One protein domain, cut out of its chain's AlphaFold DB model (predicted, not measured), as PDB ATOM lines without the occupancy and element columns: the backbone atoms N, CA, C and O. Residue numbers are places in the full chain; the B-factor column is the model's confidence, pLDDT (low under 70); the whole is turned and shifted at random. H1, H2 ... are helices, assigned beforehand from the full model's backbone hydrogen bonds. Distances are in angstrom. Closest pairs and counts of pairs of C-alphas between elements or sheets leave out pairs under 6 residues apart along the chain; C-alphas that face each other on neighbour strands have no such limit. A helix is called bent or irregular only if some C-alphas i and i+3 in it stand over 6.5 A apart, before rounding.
ATOM      1  N   LEU A  19     321.319 243.476 267.215       94.00
ATOM      2  CA  LEU A  19     322.678 243.268 266.700       94.00
ATOM      3  C   LEU A  19     322.785 243.525 265.188       94.00
ATOM      4  O   LEU A  19     323.832 243.956 264.713       94.00
ATOM      5  N   ASP A  20     321.695 243.342 264.441       94.75
ATOM      6  CA  ASP A  20     321.659 243.557 262.990       94.75
ATOM      7  C   ASP A  20     321.453 245.035 262.620       94.75
ATOM      8  O   ASP A  20     321.541 245.415 261.449       94.75
ATOM      9  N   PHE A  21     321.180 245.902 263.602       94.25
ATOM     10  CA  PHE A  21     320.799 247.293 263.358       94.25
ATOM     11  C   PHE A  21     321.895 248.098 262.640       94.25
ATOM     12  O   PHE A  21     321.598 248.959 261.809       94.25
ATOM     13  N   GLU A  22     323.168 247.817 262.923       94.88
ATOM     14  CA  GLU A  22     324.296 248.449 262.229       94.88
ATOM     15  C   GLU A  22     324.343 248.046 260.752       94.88
ATOM     16  O   GLU A  22     324.452 248.908 259.875       94.88
ATOM     17  N   VAL A  23     324.153 246.754 260.466       96.25
ATOM     18  CA  VAL A  23     324.069 246.232 259.096       96.25
ATOM     19  C   VAL A  23     322.895 246.871 258.361       96.25
ATOM     20  O   VAL A  23     323.074 247.368 257.249       96.25
ATOM     21  N   MET A  24     321.716 246.958 258.981       95.62
ATOM     22  CA  MET A  24     320.549 247.608 258.373       95.62
ATOM     23  C   MET A  24     320.823 249.070 258.006       95.62
ATOM     24  O   MET A  24     320.473 249.503 256.911       95.62
ATOM     25  N   GLN A  25     321.486 249.834 258.876       95.69
ATOM     26  CA  GLN A  25     321.832 251.230 258.589       95.69
ATOM     27  C   GLN A  25     322.876 251.391 257.473       95.69
ATOM     28  O   GLN A  25     322.976 252.473 256.889       95.69
ATOM     29  N   SER A  26     323.639 250.343 257.150       97.31
ATOM     30  CA  SER A  26     324.554 250.354 256.002       97.31
ATOM     31  C   SER A  26     323.832 250.190 254.656       97.31
ATOM     32  O   SER A  26     324.324 250.654 253.628       97.31
ATOM     33  N   LEU A  27     322.640 249.578 254.649       97.56
ATOM     34  CA  LEU A  27     321.887 249.291 253.429       97.56
ATOM     35  C   LEU A  27     321.103 250.534 252.972       97.56
ATOM     36  O   LEU A  27     320.367 251.111 253.770       97.56
ATOM     37  N   PRO A  28     321.166 250.938 251.690       97.19
ATOM     38  CA  PRO A  28     320.675 252.248 251.245       97.19
ATOM     39  C   PRO A  28     319.175 252.468 251.496       97.19
ATOM     40  O   PRO A  28     318.769 253.543 251.941       97.19
ATOM     41  N   ASN A  29     318.351 251.440 251.273       96.50
ATOM     42  CA  ASN A  29     316.902 251.535 251.469       96.50
ATOM     43  C   ASN A  29     316.518 251.564 252.954       96.50
ATOM     44  O   ASN A  29     315.690 252.378 253.358       96.50
ATOM     45  N   PHE A  30     317.146 250.719 253.776       96.56
ATOM     46  CA  PHE A  30     316.913 250.712 255.221       96.56
ATOM     47  C   PHE A  30     317.432 251.985 255.877       96.56
ATOM     48  O   PHE A  30     316.729 252.564 256.695       96.56
ATOM     49  N   LYS A  31     318.607 252.476 255.470       96.81
ATOM     50  CA  LYS A  31     319.166 253.750 255.929       96.81
ATOM     51  C   LYS A  31     318.191 254.903 255.707       96.81
ATOM     52  O   LYS A  31     317.913 255.653 256.638       96.81
ATOM     53  N   LYS A  32     317.647 255.020 254.489       97.38
ATOM     54  CA  LYS A  32     316.653 256.049 254.159       97.38
ATOM     55  C   LYS A  32     315.380 255.888 254.992       97.38
ATOM     56  O   LYS A  32     314.874 256.871 255.515       97.38
ATOM     57  N   PHE A  33     314.886 254.660 255.141       95.88
ATOM     58  CA  PHE A  33     313.686 254.380 255.931       95.88
ATOM     59  C   PHE A  33     313.869 254.726 257.417       95.88
ATOM     60  O   PHE A  33     313.044 255.428 257.990       95.88
ATOM     61  N   ILE A  34     314.966 254.277 258.033       95.31
ATOM     62  CA  ILE A  34     315.263 254.492 259.456       95.31
ATOM     63  C   ILE A  34     315.437 255.983 259.773       95.31
ATOM     64  O   ILE A  34     315.058 256.406 260.861       95.31
ATOM     65  N   TYR A  35     315.964 256.781 258.834       95.94
ATOM     66  CA  TYR A  35     316.138 258.229 259.006       95.94
ATOM     67  C   TYR A  35     314.818 258.970 259.280       95.94
ATOM     68  O   TYR A  35     314.797 259.909 260.070       95.94
ATOM     69  N   GLU A  36     313.717 258.530 258.663       96.12
ATOM     70  CA  GLU A  36     312.385 259.139 258.819       96.12
ATOM     71  C   GLU A  36     311.482 258.361 259.797       96.12
ATOM     72  O   GLU A  36     310.389 258.815 260.141       96.12
ATOM     73  N   ALA A  37     311.909 257.176 260.245       95.00
ATOM     74  CA  ALA A  37     311.107 256.289 261.077       95.00
ATOM     75  C   ALA A  37     311.221 256.602 262.576       95.00
ATOM     76  O   ALA A  37     312.254 257.028 263.087       95.00
ATOM     77  N   SER A  38     310.165 256.263 263.318       95.38
ATOM     78  CA  SER A  38     310.247 256.076 264.767       95.38
ATOM     79  C   SER A  38     310.552 254.608 265.063       95.38
ATOM     80  O   SER A  38     309.881 253.720 264.535       95.38
ATOM     81  N   TYR A  39     311.570 254.340 265.882       94.06
ATOM     82  CA  TYR A  39     312.001 252.981 266.215       94.06
ATOM     83  C   TYR A  39     312.510 252.876 267.659       94.06
ATOM     84  O   TYR A  39     312.914 253.866 268.269       94.06
ATOM     85  N   CYS A  40     312.517 251.654 268.200       93.31
ATOM     86  CA  CYS A  40     313.090 251.326 269.505       93.31
ATOM     87  C   CYS A  40     314.193 250.275 269.331       93.31
ATOM     88  O   CYS A  40     313.962 249.248 268.698       93.31
ATOM     89  N   LYS A  41     315.380 250.518 269.902       91.38
ATOM     90  CA  LYS A  41     316.504 249.559 269.875       91.38
ATOM     91  C   LYS A  41     316.391 248.474 270.948       91.38
ATOM     92  O   LYS A  41     316.918 247.382 270.773       91.38
ATOM     93  N   ASN A  42     315.702 248.771 272.048       92.50
ATOM     94  CA  ASN A  42     315.574 247.880 273.196       92.50
ATOM     95  C   ASN A  42     314.210 247.194 273.158       92.50
ATOM     96  O   ASN A  42     313.263 247.629 273.816       92.50
ATOM     97  N   VAL A  43     314.102 246.142 272.349       90.62
ATOM     98  CA  VAL A  43     312.897 245.313 272.260       90.62
ATOM     99  C   VAL A  43     313.189 243.953 272.873       90.62
ATOM    100  O   VAL A  43     314.161 243.294 272.515       90.62
ATOM    101  N   TYR A  44     312.320 243.526 273.783       92.81
ATOM    102  CA  TYR A  44     312.345 242.177 274.330       92.81
ATOM    103  C   TYR A  44     311.273 241.344 273.641       92.81
ATOM    104  O   TYR A  44     310.116 241.757 273.546       92.81
ATOM    105  N   SER A  45     311.666 240.166 273.166       94.56
ATOM    106  CA  SER A  45     310.710 239.181 272.673       94.56
ATOM    107  C   SER A  45     309.949 238.536 273.839       94.56
ATOM    108  O   SER A  45     310.262 238.737 275.015       94.56
ATOM    109  N   VAL A  46     308.927 237.753 273.513       96.56
ATOM    110  CA  VAL A  46     308.202 236.943 274.494       96.56
ATOM    111  C   VAL A  46     308.938 235.650 274.802       96.56
ATOM    112  O   VAL A  46     309.719 235.156 273.993       96.56
ATOM    113  N   TYR A  47     308.637 235.059 275.958       95.94
ATOM    114  CA  TYR A  47     309.018 233.684 276.244       95.94
ATOM    115  C   TYR A  47     307.865 232.721 275.905       95.94
ATOM    116  O   TYR A  47     306.747 232.939 276.390       95.94
ATOM    117  N   PRO A  48     308.112 231.644 275.136       96.25
ATOM    118  CA  PRO A  48     309.380 231.293 274.486       96.25
ATOM    119  C   PRO A  48     309.652 232.131 273.226       96.25
ATOM    120  O   PRO A  48     308.719 232.507 272.513       96.25
ATOM    121  N   THR A  49     310.931 232.368 272.921       95.81
ATOM    122  CA  THR A  49     311.392 233.178 271.777       95.81
ATOM    123  C   THR A  49     311.351 232.382 270.468       95.81
ATOM    124  O   THR A  49     312.369 232.172 269.813       95.81
ATOM    125  N   LEU A  50     310.166 231.886 270.120       96.75
ATOM    126  CA  LEU A  50     309.892 231.153 268.886       96.75
ATOM    127  C   LEU A  50     309.069 232.024 267.930       96.75
ATOM    128  O   LEU A  50     308.261 232.843 268.377       96.75
ATOM    129  N   THR A  51     309.224 231.791 266.623       95.75
ATOM    130  CA  THR A  51     308.555 232.550 265.557       95.75
ATOM    131  C   THR A  51     307.047 232.680 265.780       95.75
ATOM    132  O   THR A  51     306.522 233.791 265.853       95.75
ATOM    133  N   TYR A  52     306.320 231.569 265.923       96.25
ATOM    134  CA  TYR A  52     304.859 231.627 265.954       96.25
ATOM    135  C   TYR A  52     304.300 232.248 267.251       96.25
ATOM    136  O   TYR A  52     303.455 233.143 267.149       96.25
ATOM    137  N   PRO A  53     304.796 231.898 268.458       96.94
ATOM    138  CA  PRO A  53     304.458 232.627 269.683       96.94
ATOM    139  C   PRO A  53     304.699 234.142 269.598       96.94
ATOM    140  O   PRO A  53     303.808 234.918 269.956       96.94
ATOM    141  N   ALA A  54     305.850 234.579 269.071       96.94
ATOM    142  CA  ALA A  54     306.176 236.001 268.944       96.94
ATOM    143  C   ALA A  54     305.234 236.731 267.973       96.94
ATOM    144  O   ALA A  54     304.672 237.776 268.313       96.94
ATOM    145  N   HIS A  55     304.979 236.155 266.796       95.69
ATOM    146  CA  HIS A  55     304.067 236.741 265.809       95.69
ATOM    147  C   HIS A  55     302.632 236.864 266.337       95.69
ATOM    148  O   HIS A  55     301.966 237.879 266.115       95.69
ATOM    149  N   VAL A  56     302.144 235.859 267.067       96.00
ATOM    150  CA  VAL A  56     300.799 235.915 267.653       96.00
ATOM    151  C   VAL A  56     300.730 236.960 268.766       96.00
ATOM    152  O   VAL A  56     299.715 237.656 268.868       96.00
ATOM    153  N   THR A  57     301.803 237.153 269.540       96.56
ATOM    154  CA  THR A  57     301.882 238.267 270.495       96.56
ATOM    155  C   THR A  57     301.770 239.619 269.787       96.56
ATOM    156  O   THR A  57     300.946 240.435 270.197       96.56
ATOM    157  N   ILE A  58     302.513 239.845 268.697       95.25
ATOM    158  CA  ILE A  58     302.470 241.107 267.931       95.25
ATOM    159  C   ILE A  58     301.048 241.412 267.440       95.25
ATOM    160  O   ILE A  58     300.577 242.541 267.553       95.25
ATOM    161  N   VAL A  59     300.342 240.405 266.920       94.12
ATOM    162  CA  VAL A  59     299.001 240.587 266.341       94.12
ATOM    163  C   VAL A  59     297.910 240.739 267.406       94.12
ATOM    164  O   VAL A  59     296.914 241.420 267.168       94.12
ATOM    165  N   THR A  60     298.052 240.086 268.563       94.69
ATOM    166  CA  THR A  60     296.995 240.049 269.593       94.69
ATOM    167  C   THR A  60     297.226 241.002 270.761       94.69
ATOM    168  O   THR A  60     296.287 241.266 271.507       94.69
ATOM    169  N   GLY A  61     298.455 241.482 270.960       95.12
ATOM    170  CA  GLY A  61     298.850 242.241 272.149       95.12
ATOM    171  C   GLY A  61     298.871 241.411 273.440       95.12
ATOM    172  O   GLY A  61     298.890 241.973 274.531       95.12
ATOM    173  N   LYS A  62     298.830 240.077 273.344       95.69
ATOM    174  CA  LYS A  62     298.781 239.160 274.493       95.69
ATOM    175  C   LYS A  62     300.069 238.358 274.614       95.69
ATOM    176  O   LYS A  62     300.723 238.104 273.619       95.69
ATOM    177  N   TYR A  63     300.384 237.876 275.813       96.62
ATOM    178  CA  TYR A  63     301.477 236.916 276.011       96.62
ATOM    179  C   TYR A  63     301.094 235.489 275.575       96.62
ATOM    180  O   TYR A  63     299.901 235.158 275.602       96.62
ATOM    181  N   PRO A  64     302.078 234.603 275.308       97.00
ATOM    182  CA  PRO A  64     301.857 233.199 274.947       97.00
ATOM    183  C   PRO A  64     300.866 232.443 275.826       97.00
ATOM    184  O   PRO A  64     299.957 231.790 275.310       97.00
ATOM    185  N   LYS A  65     300.955 232.622 277.149       95.50
ATOM    186  CA  LYS A  65     300.010 232.026 278.109       95.50
ATOM    187  C   LYS A  65     298.546 232.450 277.900       95.50
ATOM    188  O   LYS A  65     297.646 231.691 278.231       95.50
ATOM    189  N   ASN A  66     298.309 233.636 277.339       95.44
ATOM    190  CA  ASN A  66     296.977 234.227 277.188       95.44
ATOM    191  C   ASN A  66     296.400 233.999 275.782       95.44
ATOM    192  O   ASN A  66     295.191 233.825 275.641       95.44
ATOM    193  N   HIS A  67     297.232 234.004 274.731       96.19
ATOM    194  CA  HIS A  67     296.767 233.689 273.372       96.19
ATOM    195  C   HIS A  67     296.827 232.191 273.031       96.19
ATOM    196  O   HIS A  67     296.277 231.791 272.004       96.19
ATOM    197  N   GLY A  68     297.459 231.367 273.876       95.19
ATOM    198  CA  GLY A  68     297.450 229.900 273.797       95.19
ATOM    199  C   GLY A  68     298.480 229.280 272.848       95.19
ATOM    200  O   GLY A  68     298.536 228.061 272.732       95.19
ATOM    201  N   ILE A  69     299.314 230.093 272.195       96.88
ATOM    202  CA  ILE A  69     300.350 229.621 271.266       96.88
ATOM    203  C   ILE A  69     301.695 229.692 271.979       96.88
ATOM    204  O   ILE A  69     302.304 230.755 272.061       96.88
ATOM    205  N   ILE A  70     302.131 228.556 272.517       96.56
ATOM    206  CA  ILE A  70     303.367 228.435 273.309       96.56
ATOM    207  C   ILE A  70     304.489 227.692 272.573       96.56
ATOM    208  O   ILE A  70     305.570 227.520 273.119       96.56
ATOM    209  N   ASN A  71     304.242 227.219 271.353       96.88
ATOM    210  CA  ASN A  71     305.229 226.547 270.514       96.88
ATOM    211  C   ASN A  71     304.856 226.751 269.036       96.88
ATOM    212  O   ASN A  71     303.732 227.149 268.727       96.88
ATOM    213  N   ASN A  72     305.786 226.475 268.128       96.75
ATOM    214  CA  ASN A  72     305.528 226.428 266.690       96.75
ATOM    215  C   ASN A  72     304.694 225.195 266.307       96.75
ATOM    216  O   ASN A  72     303.851 225.258 265.409       96.75
ATOM    217  N   THR A  73     304.898 224.086 267.023       96.94
ATOM    218  CA  THR A  73     304.256 222.796 266.763       96.94
ATOM    219  C   THR A  73     303.309 222.353 267.875       96.94
ATOM    220  O   THR A  73     303.411 222.778 269.029       96.94
ATOM    221  N   LEU A  74     302.357 221.495 267.512       95.25
ATOM    222  CA  LEU A  74     301.424 220.851 268.425       95.25
ATOM    223  C   LEU A  74     302.144 219.823 269.306       95.25
ATOM    224  O   LEU A  74     303.067 219.134 268.873       95.25
ATOM    225  N   LEU A  75     301.657 219.657 270.536       93.81
ATOM    226  CA  LEU A  75     302.066 218.546 271.390       93.81
ATOM    227  C   LEU A  75     301.330 217.276 270.948       93.81
ATOM    228  O   LEU A  75     300.148 217.102 271.236       93.81
ATOM    229  N   GLN A  76     302.035 216.394 270.240       95.56
ATOM    230  CA  GLN A  76     301.492 215.139 269.715       95.56
ATOM    231  C   GLN A  76     302.442 213.973 270.052       95.56
ATOM    232  O   GLN A  76     303.299 213.625 269.237       95.56
ATOM    233  N   PRO A  77     302.341 213.376 271.256       95.00
ATOM    234  CA  PRO A  77     303.207 212.270 271.666       95.00
ATOM    235  C   PRO A  77     303.180 211.102 270.672       95.00
ATOM    236  O   PRO A  77     302.142 210.779 270.102       95.00
ATOM    237  N   GLY A  78     304.336 210.474 270.445       95.25
ATOM    238  CA  GLY A  78     304.487 209.368 269.489       95.25
ATOM    239  C   GLY A  78     304.622 209.799 268.024       95.25
ATOM    240  O   GLY A  78     304.993 208.988 267.176       95.25
ATOM    241  N   ARG A  79     304.403 211.080 267.709       95.50
ATOM    242  CA  ARG A  79     304.618 211.620 266.367       95.50
ATOM    243  C   ARG A  79     306.027 212.207 266.248       95.50
ATOM    244  O   ARG A  79     306.357 213.179 266.917       95.50
ATOM    245  N   ARG A  80     306.848 211.640 265.355       93.50
ATOM    246  CA  ARG A  80     308.233 212.102 265.112       93.50
ATOM    247  C   ARG A  80     308.315 213.521 264.538       93.50
ATOM    248  O   ARG A  80     309.263 214.231 264.839       93.50
ATOM    249  N   SER A  81     307.335 213.919 263.724       94.19
ATOM    250  CA  SER A  81     307.229 215.262 263.140       94.19
ATOM    251  C   SER A  81     305.845 215.838 263.447       94.19
ATOM    252  O   SER A  81     304.882 215.518 262.738       94.19
ATOM    253  N   PRO A  82     305.696 216.569 264.565       94.69
ATOM    254  CA  PRO A  82     304.416 217.133 264.966       94.69
ATOM    255  C   PRO A  82     303.909 218.187 263.979       94.69
ATOM    256  O   PRO A  82     304.689 218.903 263.347       94.69
ATOM    257  N   ASP A  83     302.590 218.293 263.869       95.31
ATOM    258  CA  ASP A  83     301.943 219.301 263.036       95.31
ATOM    259  C   ASP A  83     302.220 220.704 263.589       95.31
ATOM    260  O   ASP A  83     302.336 220.909 264.799       95.31
ATOM    261  N   TRP A  84     302.286 221.697 262.708       96.19
ATOM    262  CA  TRP A  84     302.419 223.091 263.117       96.19
ATOM    263  C   TRP A  84     301.065 223.709 263.446       96.19
ATOM    264  O   TRP A  84     300.012 223.290 262.950       96.19
ATOM    265  N   TYR A  85     301.092 224.772 264.243       94.12
ATOM    266  CA  TYR A  85     299.924 225.622 264.423       94.12
ATOM    267  C   TYR A  85     299.643 226.449 263.152       94.12
ATOM    268  O   TYR A  85     299.972 227.626 263.060       94.12
ATOM    269  N   TRP A  86     298.997 225.840 262.159       91.75
ATOM    270  CA  TRP A  86     298.702 226.504 260.881       91.75
ATOM    271  C   TRP A  86     297.465 227.404 260.901       91.75
ATOM    272  O   TRP A  86     297.321 228.304 260.077       91.75
ATOM    273  N   HIS A  87     296.523 227.141 261.808       92.38
ATOM    274  CA  HIS A  87     295.171 227.686 261.705       92.38
ATOM    275  C   HIS A  87     294.840 228.693 262.803       92.38
ATOM    276  O   HIS A  87     295.097 228.467 263.985       92.38
ATOM    277  N   ARG A  88     294.110 229.747 262.420       90.75
ATOM    278  CA  ARG A  88     293.605 230.787 263.332       90.75
ATOM    279  C   ARG A  88     292.829 230.235 264.532       90.75
ATOM    280  O   ARG A  88     292.866 230.850 265.589       90.75
ATOM    281  N   LYS A  89     292.143 229.094 264.392       93.50
ATOM    282  CA  LYS A  89     291.330 228.491 265.465       93.50
ATOM    283  C   LYS A  89     292.109 228.211 266.757       93.50
ATOM    284  O   LYS A  89     291.500 228.111 267.813       93.50
ATOM    285  N   TYR A  90     293.434 228.091 266.677       93.88
ATOM    286  CA  TYR A  90     294.287 227.880 267.845       93.88
ATOM    287  C   TYR A  90     294.617 229.177 268.606       93.88
ATOM    288  O   TYR A  90     295.080 229.117 269.741       93.88
ATOM    289  N   VAL A  91     294.375 230.349 268.007       95.25
ATOM    290  CA  VAL A  91     294.746 231.659 268.557       95.25
ATOM    291  C   VAL A  91     293.591 232.278 269.347       95.25
ATOM    292  O   VAL A  91     292.512 232.528 268.804       95.25
TER     293      VAL A  91
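What this domain is: This is residues 19 to 91 of the 97 residues of the protein "Type I phosphodiesterase/nucleotide pyrophosphatase" of Clostridium scatologenes (UniProt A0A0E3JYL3). Two small pairs of helices lie well apart and are joined by an extended link, and a long loop with no named element runs out beyond the second pair: H1 and H2 meet as a corner at one end, residues 37 to 50 lead across to H3 and the short H4, and residues 68 to 91 run out to the far end at Gly 78 and fold back toward H3. The printed part has 73 residues, with four named helices in the order H1, H2, H3, H4 and no named strand. The class is all helix, though under half of the residues, 31 of 73, are in named elements. The whole is only just loose, close to extended, with a radius of gyration of the C-alphas of 16.7 A, and its outline is elongated, with spans of 49 by 26 by 19 A.

How they stand to each other: The longest helix by residues is H3, residues 51 to 60. It touches H4, residues 64 to 67, and the closest C-alphas of the two are those of Pro 53 and Pro 64, 5.9 A apart. H2, residues 28 to 36, is apart from H3 and from H4. H1, residues 19 to 26, is apart from H3 and H4 too. H1 and H2 touch only at the corner by their link, where their closest C-alphas, those of Gln 25 and Lys 31, are 4.5 A apart. The lines of H1 and H2 stand at 78 degrees, about perpendicular. In H3 every pair of O i and N i+4 is within hydrogen-bond range, against 3 of 4 in H1 and 4 of 5 in H2; H4, with 4 residues, is too short for such a pair, and its one pair of O i and N i+3 is not within range.

Where its parts are: H3 measures 14.4 A from its first to its last C-alpha, beginning with C-alpha 51 at (308.555, 232.550, 265.557). H4 measures 5.4 A and ends with C-alpha 67 at (296.767, 233.689, 273.372). H2 measures 13.2 A. H1 measures 13.0 A, beginning with C-alpha 19 at (322.678, 243.268, 266.700); it is irregular, with C-alphas 19 and 22 being 7.0 A apart.

The domain as a whole: The two C-alphas farthest apart are those of Glu 36 and Gly 78, at 51.5 A, and those of Leu 19 and Val 91, the first and last printed, are 30.3 A apart. The printed part has no cut. The links H1 to H2 and H3 to H4 are tight, while H2 to H3, with 14 residues between them, is long. Residues 68 to 91, 24 residues, hold no named element. The mean pLDDT of the printed part is 95.3, and no printed residue is under 70.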